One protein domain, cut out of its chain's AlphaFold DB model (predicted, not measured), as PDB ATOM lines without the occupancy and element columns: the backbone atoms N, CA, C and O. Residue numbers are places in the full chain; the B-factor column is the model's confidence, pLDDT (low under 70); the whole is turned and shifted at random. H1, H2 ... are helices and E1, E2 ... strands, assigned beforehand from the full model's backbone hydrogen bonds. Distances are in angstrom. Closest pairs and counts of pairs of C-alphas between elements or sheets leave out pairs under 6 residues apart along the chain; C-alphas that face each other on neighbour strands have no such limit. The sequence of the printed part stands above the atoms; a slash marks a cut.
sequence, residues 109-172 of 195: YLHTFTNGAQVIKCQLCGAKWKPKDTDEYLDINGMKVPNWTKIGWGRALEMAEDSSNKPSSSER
ATOM      1  N   TYR A 109     399.047 374.702  44.488       93.56
ATOM      2  CA  TYR A 109     399.936 375.773  44.935       93.56
ATOM      3  C   TYR A 109     400.321 376.678  43.771       93.56
ATOM      4  O   TYR A 109     400.424 376.223  42.625       93.56
ATOM      5  N   LEU A 110     400.545 377.954  44.076       93.50
ATOM      6  CA  LEU A 110     401.079 378.927  43.133       93.50
ATOM      7  C   LEU A 110     402.602 378.785  43.052       93.50
ATOM      8  O   LEU A 110     403.308 378.793  44.063       93.50
ATOM      9  N   HIS A 111     403.107 378.671  41.831       90.19
ATOM     10  CA  HIS A 111     404.523 378.673  41.512       90.19
ATOM     11  C   HIS A 111     404.853 379.876  40.628       90.19
ATOM     12  O   HIS A 111     404.147 380.170  39.663       90.19
ATOM     13  N   THR A 112     405.942 380.567  40.947       89.81
ATOM     14  CA  THR A 112     406.474 381.669  40.142       89.81
ATOM     15  C   THR A 112     407.874 381.293  39.684       89.81
ATOM     16  O   THR A 112     408.758 381.046  40.503       89.81
ATOM     17  N   PHE A 113     408.055 381.210  38.371       85.31
ATOM     18  CA  PHE A 113     409.339 380.951  37.737       85.31
ATOM     19  C   PHE A 113     410.244 382.190  37.810       85.31
ATOM     20  O   PHE A 113     409.783 383.315  37.993       85.31
ATOM     21  N   THR A 114     411.546 381.995  37.594       84.31
ATOM     22  CA  THR A 114     412.561 383.067  37.604       84.31
ATOM     23  C   THR A 114     412.345 384.132  36.527       84.31
ATOM     24  O   THR A 114     412.751 385.274  36.700       84.31
ATOM     25  N   ASN A 115     411.672 383.786  35.429       85.25
ATOM     26  CA  ASN A 115     411.287 384.719  34.367       85.25
ATOM     27  C   ASN A 115     410.011 385.525  34.691       85.25
ATOM     28  O   ASN A 115     409.485 386.205  33.813       85.25
ATOM     29  N   GLY A 116     409.470 385.399  35.907       85.06
ATOM     30  CA  GLY A 116     408.222 386.037  36.329       85.06
ATOM     31  C   GLY A 116     406.954 385.320  35.860       85.06
ATOM     32  O   GLY A 116     405.854 385.736  36.220       85.06
ATOM     33  N   ALA A 117     407.063 384.227  35.095       89.12
ATOM     34  CA  ALA A 117     405.895 383.452  34.700       89.12
ATOM     35  C   ALA A 117     405.271 382.776  35.926       89.12
ATOM     36  O   ALA A 117     405.957 382.142  36.727       89.12
ATOM     37  N   GLN A 118     403.953 382.878  36.051       91.88
ATOM     38  CA  GLN A 118     403.201 382.254  37.132       91.88
ATOM     39  C   GLN A 118     402.446 381.036  36.611       91.88
ATOM     40  O   GLN A 118     401.868 381.062  35.525       91.88
ATOM     41  N   VAL A 119     402.467 379.957  37.386       94.06
ATOM     42  CA  VAL A 119     401.724 378.731  37.108       94.06
ATOM     43  C   VAL A 119     401.179 378.190  38.413       94.06
ATOM     44  O   VAL A 119     401.899 378.074  39.398       94.06
ATOM     45  N   ILE A 120     399.917 377.796  38.405       95.00
ATOM     46  CA  ILE A 120     399.292 377.109  39.525       95.00
ATOM     47  C   ILE A 120     399.285 375.622  39.207       95.00
ATOM     48  O   ILE A 120     398.904 375.224  38.106       95.00
ATOM     49  N   LYS A 121     399.737 374.786  40.144       94.69
ATOM     50  CA  LYS A 121     399.883 373.344  39.923       94.69
ATOM     51  C   LYS A 121     399.174 372.541  40.999       94.69
ATOM     52  O   LYS A 121     399.347 372.784  42.191       94.69
ATOM     53  N   CYS A 122     398.433 371.518  40.583       94.06
ATOM     54  CA  CYS A 122     397.912 370.508  41.497       94.06
ATOM     55  C   CYS A 122     398.979 369.443  41.792       94.06
ATOM     56  O   CYS A 122     399.546 368.850  40.873       94.06
ATOM     57  N   GLN A 123     399.217 369.148  43.071       91.38
ATOM     58  CA  GLN A 123     400.179 368.125  43.498       91.38
ATOM     59  C   GLN A 123     399.681 366.689  43.281       91.38
ATOM     60  O   GLN A 123     400.496 365.778  43.208       91.38
ATOM     61  N   LEU A 124     398.365 366.484  43.156       91.00
ATOM     62  CA  LEU A 124     397.771 365.147  43.028       91.00
ATOM     63  C   LEU A 124     397.746 364.652  41.578       91.00
ATOM     64  O   LEU A 124     398.254 363.579  41.284       91.00
ATOM     65  N   CYS A 125     397.158 365.428  40.664       91.62
ATOM     66  CA  CYS A 125     397.000 365.038  39.254       91.62
ATOM     67  C   CYS A 125     397.977 365.749  38.303       91.62
ATOM     68  O   CYS A 125     397.972 365.508  37.094       91.62
ATOM     69  N   GLY A 126     398.789 366.677  38.817       91.75
ATOM     70  CA  GLY A 126     399.745 367.431  38.008       91.75
ATOM     71  C   GLY A 126     399.108 368.383  36.993       91.75
ATOM     72  O   GLY A 126     399.807 368.794  36.064       91.75
ATOM     73  N   ALA A 127     397.815 368.706  37.132       94.25
ATOM     74  CA  ALA A 127     397.174 369.772  36.361       94.25
ATOM     75  C   ALA A 127     397.918 371.093  36.585       94.25
ATOM     76  O   ALA A 127     398.410 371.351  37.688       94.25
ATOM     77  N   LYS A 128     398.036 371.885  35.521       94.56
ATOM     78  CA  LYS A 128     398.716 373.177  35.518       94.56
ATOM     79  C   LYS A 128     397.787 374.199  34.889       94.56
ATOM     80  O   LYS A 128     397.283 373.934  33.802       94.56
ATOM     81  N   TRP A 129     397.640 375.338  35.544       95.62
ATOM     82  CA  TRP A 129     396.886 376.479  35.047       95.62
ATOM     83  C   TRP A 129     397.819 377.679  34.919       95.62
ATOM     84  O   TRP A 129     398.708 377.867  35.754       95.62
ATOM     85  N   LYS A 130     397.646 378.458  33.858       95.56
ATOM     86  CA  LYS A 130     398.392 379.675  33.518       95.56
ATOM     87  C   LYS A 130     397.451 380.882  33.502       95.56
ATOM     88  O   LYS A 130     396.264 380.693  33.270       95.56
ATOM     89  N   PRO A 131     397.964 382.121  33.614       95.25
ATOM     90  CA  PRO A 131     397.148 383.342  33.616       95.25
ATOM     91  C   PRO A 131     396.176 383.517  32.441       95.25
ATOM     92  O   PRO A 131     395.186 384.226  32.569       95.25
ATOM     93  N   LYS A 132     396.457 382.893  31.291       95.25
ATOM     94  CA  LYS A 132     395.611 382.954  30.088       95.25
ATOM     95  C   LYS A 132     394.553 381.845  30.018       95.25
ATOM     96  O   LYS A 132     393.741 381.851  29.096       95.25
ATOM     97  N   ASP A 133     394.573 380.900  30.953       94.94
ATOM     98  CA  ASP A 133     393.650 379.770  30.966       94.94
ATOM     99  C   ASP A 133     392.287 380.191  31.513       94.94
ATOM    100  O   ASP A 133     392.175 380.917  32.504       94.94
ATOM    101  N   THR A 134     391.238 379.671  30.893       96.19
ATOM    102  CA  THR A 134     389.841 379.931  31.250       96.19
ATOM    103  C   THR A 134     389.128 378.626  31.585       96.19
ATOM    104  O   THR A 134     389.657 377.538  31.362       96.19
ATOM    105  N   ASP A 135     387.904 378.715  32.103       94.69
ATOM    106  CA  ASP A 135     387.083 377.532  32.385       94.69
ATOM    107  C   ASP A 135     386.761 376.723  31.114       94.69
ATOM    108  O   ASP A 135     386.536 375.516  31.193       94.69
ATOM    109  N   GLU A 136     386.790 377.367  29.943       95.44
ATOM    110  CA  GLU A 136     386.452 376.771  28.647       95.44
ATOM    111  C   GLU A 136     387.675 376.240  27.890       95.44
ATOM    112  O   GLU A 136     387.588 375.200  27.231       95.44
ATOM    113  N   TYR A 137     388.825 376.916  27.985       94.44
ATOM    114  CA  TYR A 137     390.038 376.551  27.248       94.44
ATOM    115  C   TYR A 137     391.335 376.740  28.048       94.44
ATOM    116  O   TYR A 137     391.452 377.629  28.888       94.44
ATOM    117  N   LEU A 138     392.333 375.917  27.727       92.94
ATOM    118  CA  LEU A 138     393.719 376.012  28.186       92.94
ATOM    119  C   LEU A 138     394.601 376.559  27.054       92.94
ATOM    120  O   LEU A 138     394.479 376.115  25.910       92.94
ATOM    121  N   ASP A 139     395.496 377.497  27.367       92.44
ATOM    122  CA  ASP A 139     396.487 378.051  26.440       92.44
ATOM    123  C   ASP A 139     397.783 377.218  26.472       92.44
ATOM    124  O   ASP A 139     398.680 377.360  27.323       92.44
ATOM    125  N   ILE A 140     397.882 376.307  25.504       88.31
ATOM    126  CA  ILE A 140     399.032 375.428  25.317       88.31
ATOM    127  C   ILE A 140     399.805 375.916  24.095       88.31
ATOM    128  O   ILE A 140     399.409 375.694  22.957       88.31
ATOM    129  N   ASN A 141     400.945 376.565  24.339       87.38
ATOM    130  CA  ASN A 141     401.844 377.073  23.298       87.38
ATOM    131  C   ASN A 141     401.149 378.004  22.282       87.38
ATOM    132  O   ASN A 141     401.472 377.969  21.099       87.38
ATOM    133  N   GLY A 142     400.187 378.821  22.728       88.56
ATOM    134  CA  GLY A 142     399.427 379.729  21.865       88.56
ATOM    135  C   GLY A 142     398.211 379.086  21.193       88.56
ATOM    136  O   GLY A 142     397.449 379.785  20.528       88.56
ATOM    137  N   MET A 143     398.001 377.778  21.369       91.88
ATOM    138  CA  MET A 143     396.804 377.082  20.906       91.88
ATOM    139  C   MET A 143     395.789 376.966  22.039       91.88
ATOM    140  O   MET A 143     396.110 376.526  23.144       91.88
ATOM    141  N   LYS A 144     394.538 377.323  21.738       94.06
ATOM    142  CA  LYS A 144     393.409 377.149  22.653       94.06
ATOM    143  C   LYS A 144     392.905 375.714  22.560       94.06
ATOM    144  O   LYS A 144     392.351 375.316  21.538       94.06
ATOM    145  N   VAL A 145     393.095 374.948  23.626       91.38
ATOM    146  CA  VAL A 145     392.637 373.558  23.732       91.38
ATOM    147  C   VAL A 145     391.449 373.498  24.693       91.38
ATOM    148  O   VAL A 145     391.497 374.178  25.716       91.38
ATOM    149  N   PRO A 146     390.394 372.706  24.428       94.31
ATOM    150  CA  PRO A 146     389.267 372.575  25.349       94.31
ATOM    151  C   PRO A 146     389.716 372.196  26.766       94.31
ATOM    152  O   PRO A 146     390.461 371.231  26.953       94.31
ATOM    153  N   ASN A 147     389.258 372.940  27.772       94.12
ATOM    154  CA  ASN A 147     389.657 372.714  29.154       94.12
ATOM    155  C   ASN A 147     388.902 371.525  29.758       94.12
ATOM    156  O   ASN A 147     387.752 371.622  30.185       94.12
ATOM    157  N   TRP A 148     389.578 370.385  29.861       92.69
ATOM    158  CA  TRP A 148     389.013 369.185  30.478       92.69
ATOM    159  C   TRP A 148     388.935 369.242  32.011       92.69
ATOM    160  O   TRP A 148     388.220 368.432  32.599       92.69
ATOM    161  N   THR A 149     389.650 370.165  32.662       91.81
ATOM    162  CA  THR A 149     389.598 370.348  34.126       91.81
ATOM    163  C   THR A 149     388.415 371.204  34.570       91.81
ATOM    164  O   THR A 149     388.002 371.101  35.722       91.81
ATOM    165  N   LYS A 150     387.842 372.015  33.662       94.50
ATOM    166  CA  LYS A 150     386.763 372.984  33.946       94.50
ATOM    167  C   LYS A 150     387.116 373.982  35.059       94.50
ATOM    168  O   LYS A 150     386.256 374.406  35.832       94.50
ATOM    169  N   ILE A 151     388.405 374.285  35.179       94.62
ATOM    170  CA  ILE A 151     388.974 375.244  36.124       94.62
ATOM    171  C   ILE A 151     389.902 376.145  35.318       94.62
ATOM    172  O   ILE A 151     390.867 375.664  34.722       94.62
ATOM    173  N   GLY A 152     389.591 377.431  35.272       95.44
ATOM    174  CA  GLY A 152     390.432 378.483  34.727       95.44
ATOM    175  C   GLY A 152     391.342 379.092  35.786       95.44
ATOM    176  O   GLY A 152     391.315 378.721  36.963       95.44
ATOM    177  N   TRP A 153     392.146 380.067  35.366       96.31
ATOM    178  CA  TRP A 153     393.136 380.708  36.229       96.31
ATOM    179  C   TRP A 153     392.545 381.330  37.495       96.31
ATOM    180  O   TRP A 153     393.072 381.092  38.575       96.31
ATOM    181  N   GLY A 154     391.450 382.090  37.379       95.69
ATOM    182  CA  GLY A 154     390.851 382.797  38.520       95.69
ATOM    183  C   GLY A 154     390.441 381.841  39.639       95.69
ATOM    184  O   GLY A 154     390.862 381.994  40.779       95.69
ATOM    185  N   ARG A 155     389.730 380.767  39.287       94.88
ATOM    186  CA  ARG A 155     389.339 379.731  40.247       94.88
ATOM    187  C   ARG A 155     390.537 378.955  40.794       94.88
ATOM    188  O   ARG A 155     390.557 378.587  41.964       94.88
ATOM    189  N   ALA A 156     391.542 378.685  39.960       95.50
ATOM    190  CA  ALA A 156     392.773 378.053  40.420       95.50
ATOM    191  C   ALA A 156     393.529 378.939  41.426       95.50
ATOM    192  O   ALA A 156     394.150 378.403  42.343       95.50
ATOM    193  N   LEU A 157     393.468 380.267  41.265       95.56
ATOM    194  CA  LEU A 157     394.072 381.247  42.167       95.56
ATOM    195  C   LEU A 157     393.385 381.227  43.533       95.56
ATOM    196  O   LEU A 157     394.073 381.041  44.530       95.56
ATOM    197  N   GLU A 158     392.051 381.276  43.563       94.62
ATOM    198  CA  GLU A 158     391.260 381.116  44.797       94.62
ATOM    199  C   GLU A 158     391.622 379.807  45.521       94.62
ATOM    200  O   GLU A 158     391.906 379.785  46.715       94.62
ATOM    201  N   MET A 159     391.724 378.700  44.777       93.31
ATOM    202  CA  MET A 159     392.133 377.411  45.345       93.31
ATOM    203  C   MET A 159     393.574 377.400  45.871       93.31
ATOM    204  O   MET A 159     393.890 376.614  46.764       93.31
ATOM    205  N   ALA A 160     394.470 378.188  45.278       93.00
ATOM    206  CA  ALA A 160     395.851 378.296  45.730       93.00
ATOM    207  C   ALA A 160     395.962 379.148  47.002       93.00
ATOM    208  O   ALA A 160     396.797 378.837  47.847       93.00
ATOM    209  N   GLU A 161     395.118 380.173  47.154       91.75
ATOM    210  CA  GLU A 161     395.005 380.983  48.373       91.75
ATOM    211  C   GLU A 161     394.438 380.169  49.542       91.75
ATOM    212  O   GLU A 161     394.968 380.229  50.652       91.75
ATOM    213  N   ASP A 162     393.434 379.330  49.270       90.69
ATOM    214  CA  ASP A 162     392.848 378.407  50.249       90.69
ATOM    215  C   ASP A 162     393.774 377.233  50.615       90.69
ATOM    216  O   ASP A 162     393.517 376.502  51.578       90.69
ATOM    217  N   SER A 163     394.834 376.998  49.836       90.50
ATOM    218  CA  SER A 163     395.701 375.843  50.036       90.50
ATOM    219  C   SER A 163     396.738 376.058  51.127       90.50
ATOM    220  O   SER A 163     397.482 377.038  51.161       90.50
ATOM    221  N   SER A 164     396.909 375.030  51.956       87.75
ATOM    222  CA  SER A 164     398.040 374.944  52.880       87.75
ATOM    223  C   SER A 164     399.377 374.618  52.195       87.75
ATOM    224  O   SER A 164     400.431 374.641  52.843       87.75
ATOM    225  N   ASN A 165     399.374 374.268  50.905       86.38
ATOM    226  CA  ASN A 165     400.576 373.850  50.197       86.38
ATOM    227  C   ASN A 165     401.427 375.047  49.773       86.38
ATOM    228  O   ASN A 165     400.989 375.953  49.073       86.38
ATOM    229  N   LYS A 166     402.710 374.992  50.132       80.44
ATOM    230  CA  LYS A 166     403.709 375.976  49.710       80.44
ATOM    231  C   LYS A 166     404.545 375.415  48.557       80.44
ATOM    232  O   LYS A 166     404.778 374.203  48.531       80.44
ATOM    233  N   PRO A 167     405.058 376.263  47.645       78.25
ATOM    234  CA  PRO A 167     406.030 375.827  46.650       78.25
ATOM    235  C   PRO A 167     407.258 375.207  47.335       78.25
ATOM    236  O   PRO A 167     407.680 375.655  48.416       78.25
ATOM    237  N   SER A 168     407.807 374.165  46.704       67.88
ATOM    238  CA  SER A 168     409.016 373.462  47.159       67.88
ATOM    239  C   SER A 168     410.194 374.434  47.295       67.88
ATOM    240  O   SER A 168     410.250 375.440  46.594       67.88
ATOM    241  N   SER A 169     411.166 374.152  48.168       66.00
ATOM    242  CA  SER A 169     412.389 374.967  48.299       66.00
ATOM    243  C   SER A 169     413.136 375.118  46.968       66.00
ATOM    244  O   SER A 169     413.618 376.204  46.662       66.00
ATOM    245  N   SER A 170     413.131 374.075  46.134       64.56
ATOM    246  CA  SER A 170     413.675 374.070  44.767       64.56
ATOM    247  C   SER A 170     412.903 374.950  43.772       64.56
ATOM    248  O   SER A 170     413.322 375.113  42.633       64.56
ATOM    249  N   GLU A 171     411.753 375.481  44.175       63.25
ATOM    250  CA  GLU A 171     410.803 376.229  43.348       63.25
ATOM    251  C   GLU A 171     410.615 377.681  43.851       63.25
ATOM    252  O   GLU A 171     409.782 378.411  43.319       63.25
ATOM    253  N   ARG A 172     411.371 378.118  44.874       60.62
ATOM    254  CA  ARG A 172     411.229 379.429  45.551       60.62
ATOM    255  C   ARG A 172     412.156 380.537  45.047       60.62
ATOM    256  O   ARG A 172     412.239 381.589  45.678       60.62
TER     257      ARG A 172
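What this domain is: This is residues 109 to 172 of the 195 residues of an uncharacterized protein of uncultured archaeon (UniProt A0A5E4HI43). Two small two-stranded hairpins, E1 with E2 and E3 with E4, lie apart from each other, and one short helix, H1, packs on the first of them. The long link between the hairpins, residues 123 to 136, first folds back along E2, where residues 128 to 129 pair with it. The printed part has 64 residues with four named strands and then one named helix, in the order E1, E2, E3, E4, H1; both sheets are antiparallel. The class is mixed, helices and strands, with 26 residues, under half, in named elements. The whole is compact, with a radius of gyration of the C-alphas of 11.6 A and spans of 32 by 25 by 18 A.

Where its parts are: E1, residues 109 to 112, begins at C-alpha 109 (399.936, 375.773, 44.935) and is 10.0 A long. E2, residues 118 to 122, measures 13.6 A. E3 is residues 137 to 140, 9.3 A, and E4 is residues 143 to 146, 9.8 A. H1, residues 153 to 161, is 12.3 A long and ends at C-alpha 161 (395.005, 380.983, 48.373).

How they stand to each other: E1 and E2 form an antiparallel hairpin at 152 degrees, with N 111 and O 119 2.8 A apart, within hydrogen-bond range. The closest C-alphas of E1 and H1 are those of Tyr 109 and Ala 160, 4.9 A apart; of E2 and H1, Ile 120 and Ala 156, 6.6 A. E3 and E4 form the other antiparallel hairpin, at 142 degrees, with N 138 and O 145 within range at 2.8 A. E3 is apart from H1. In H1 every O i to N i+4 pair is within hydrogen-bond range.

The domain as a whole: The C-alphas farthest apart, of Pro 146 and Ser 169, are 32.7 A apart. The printed part has no cut. The link from E2 to E3 is long. Mean pLDDT of the printed part is 89.8; residues 168 to 172 are under 70.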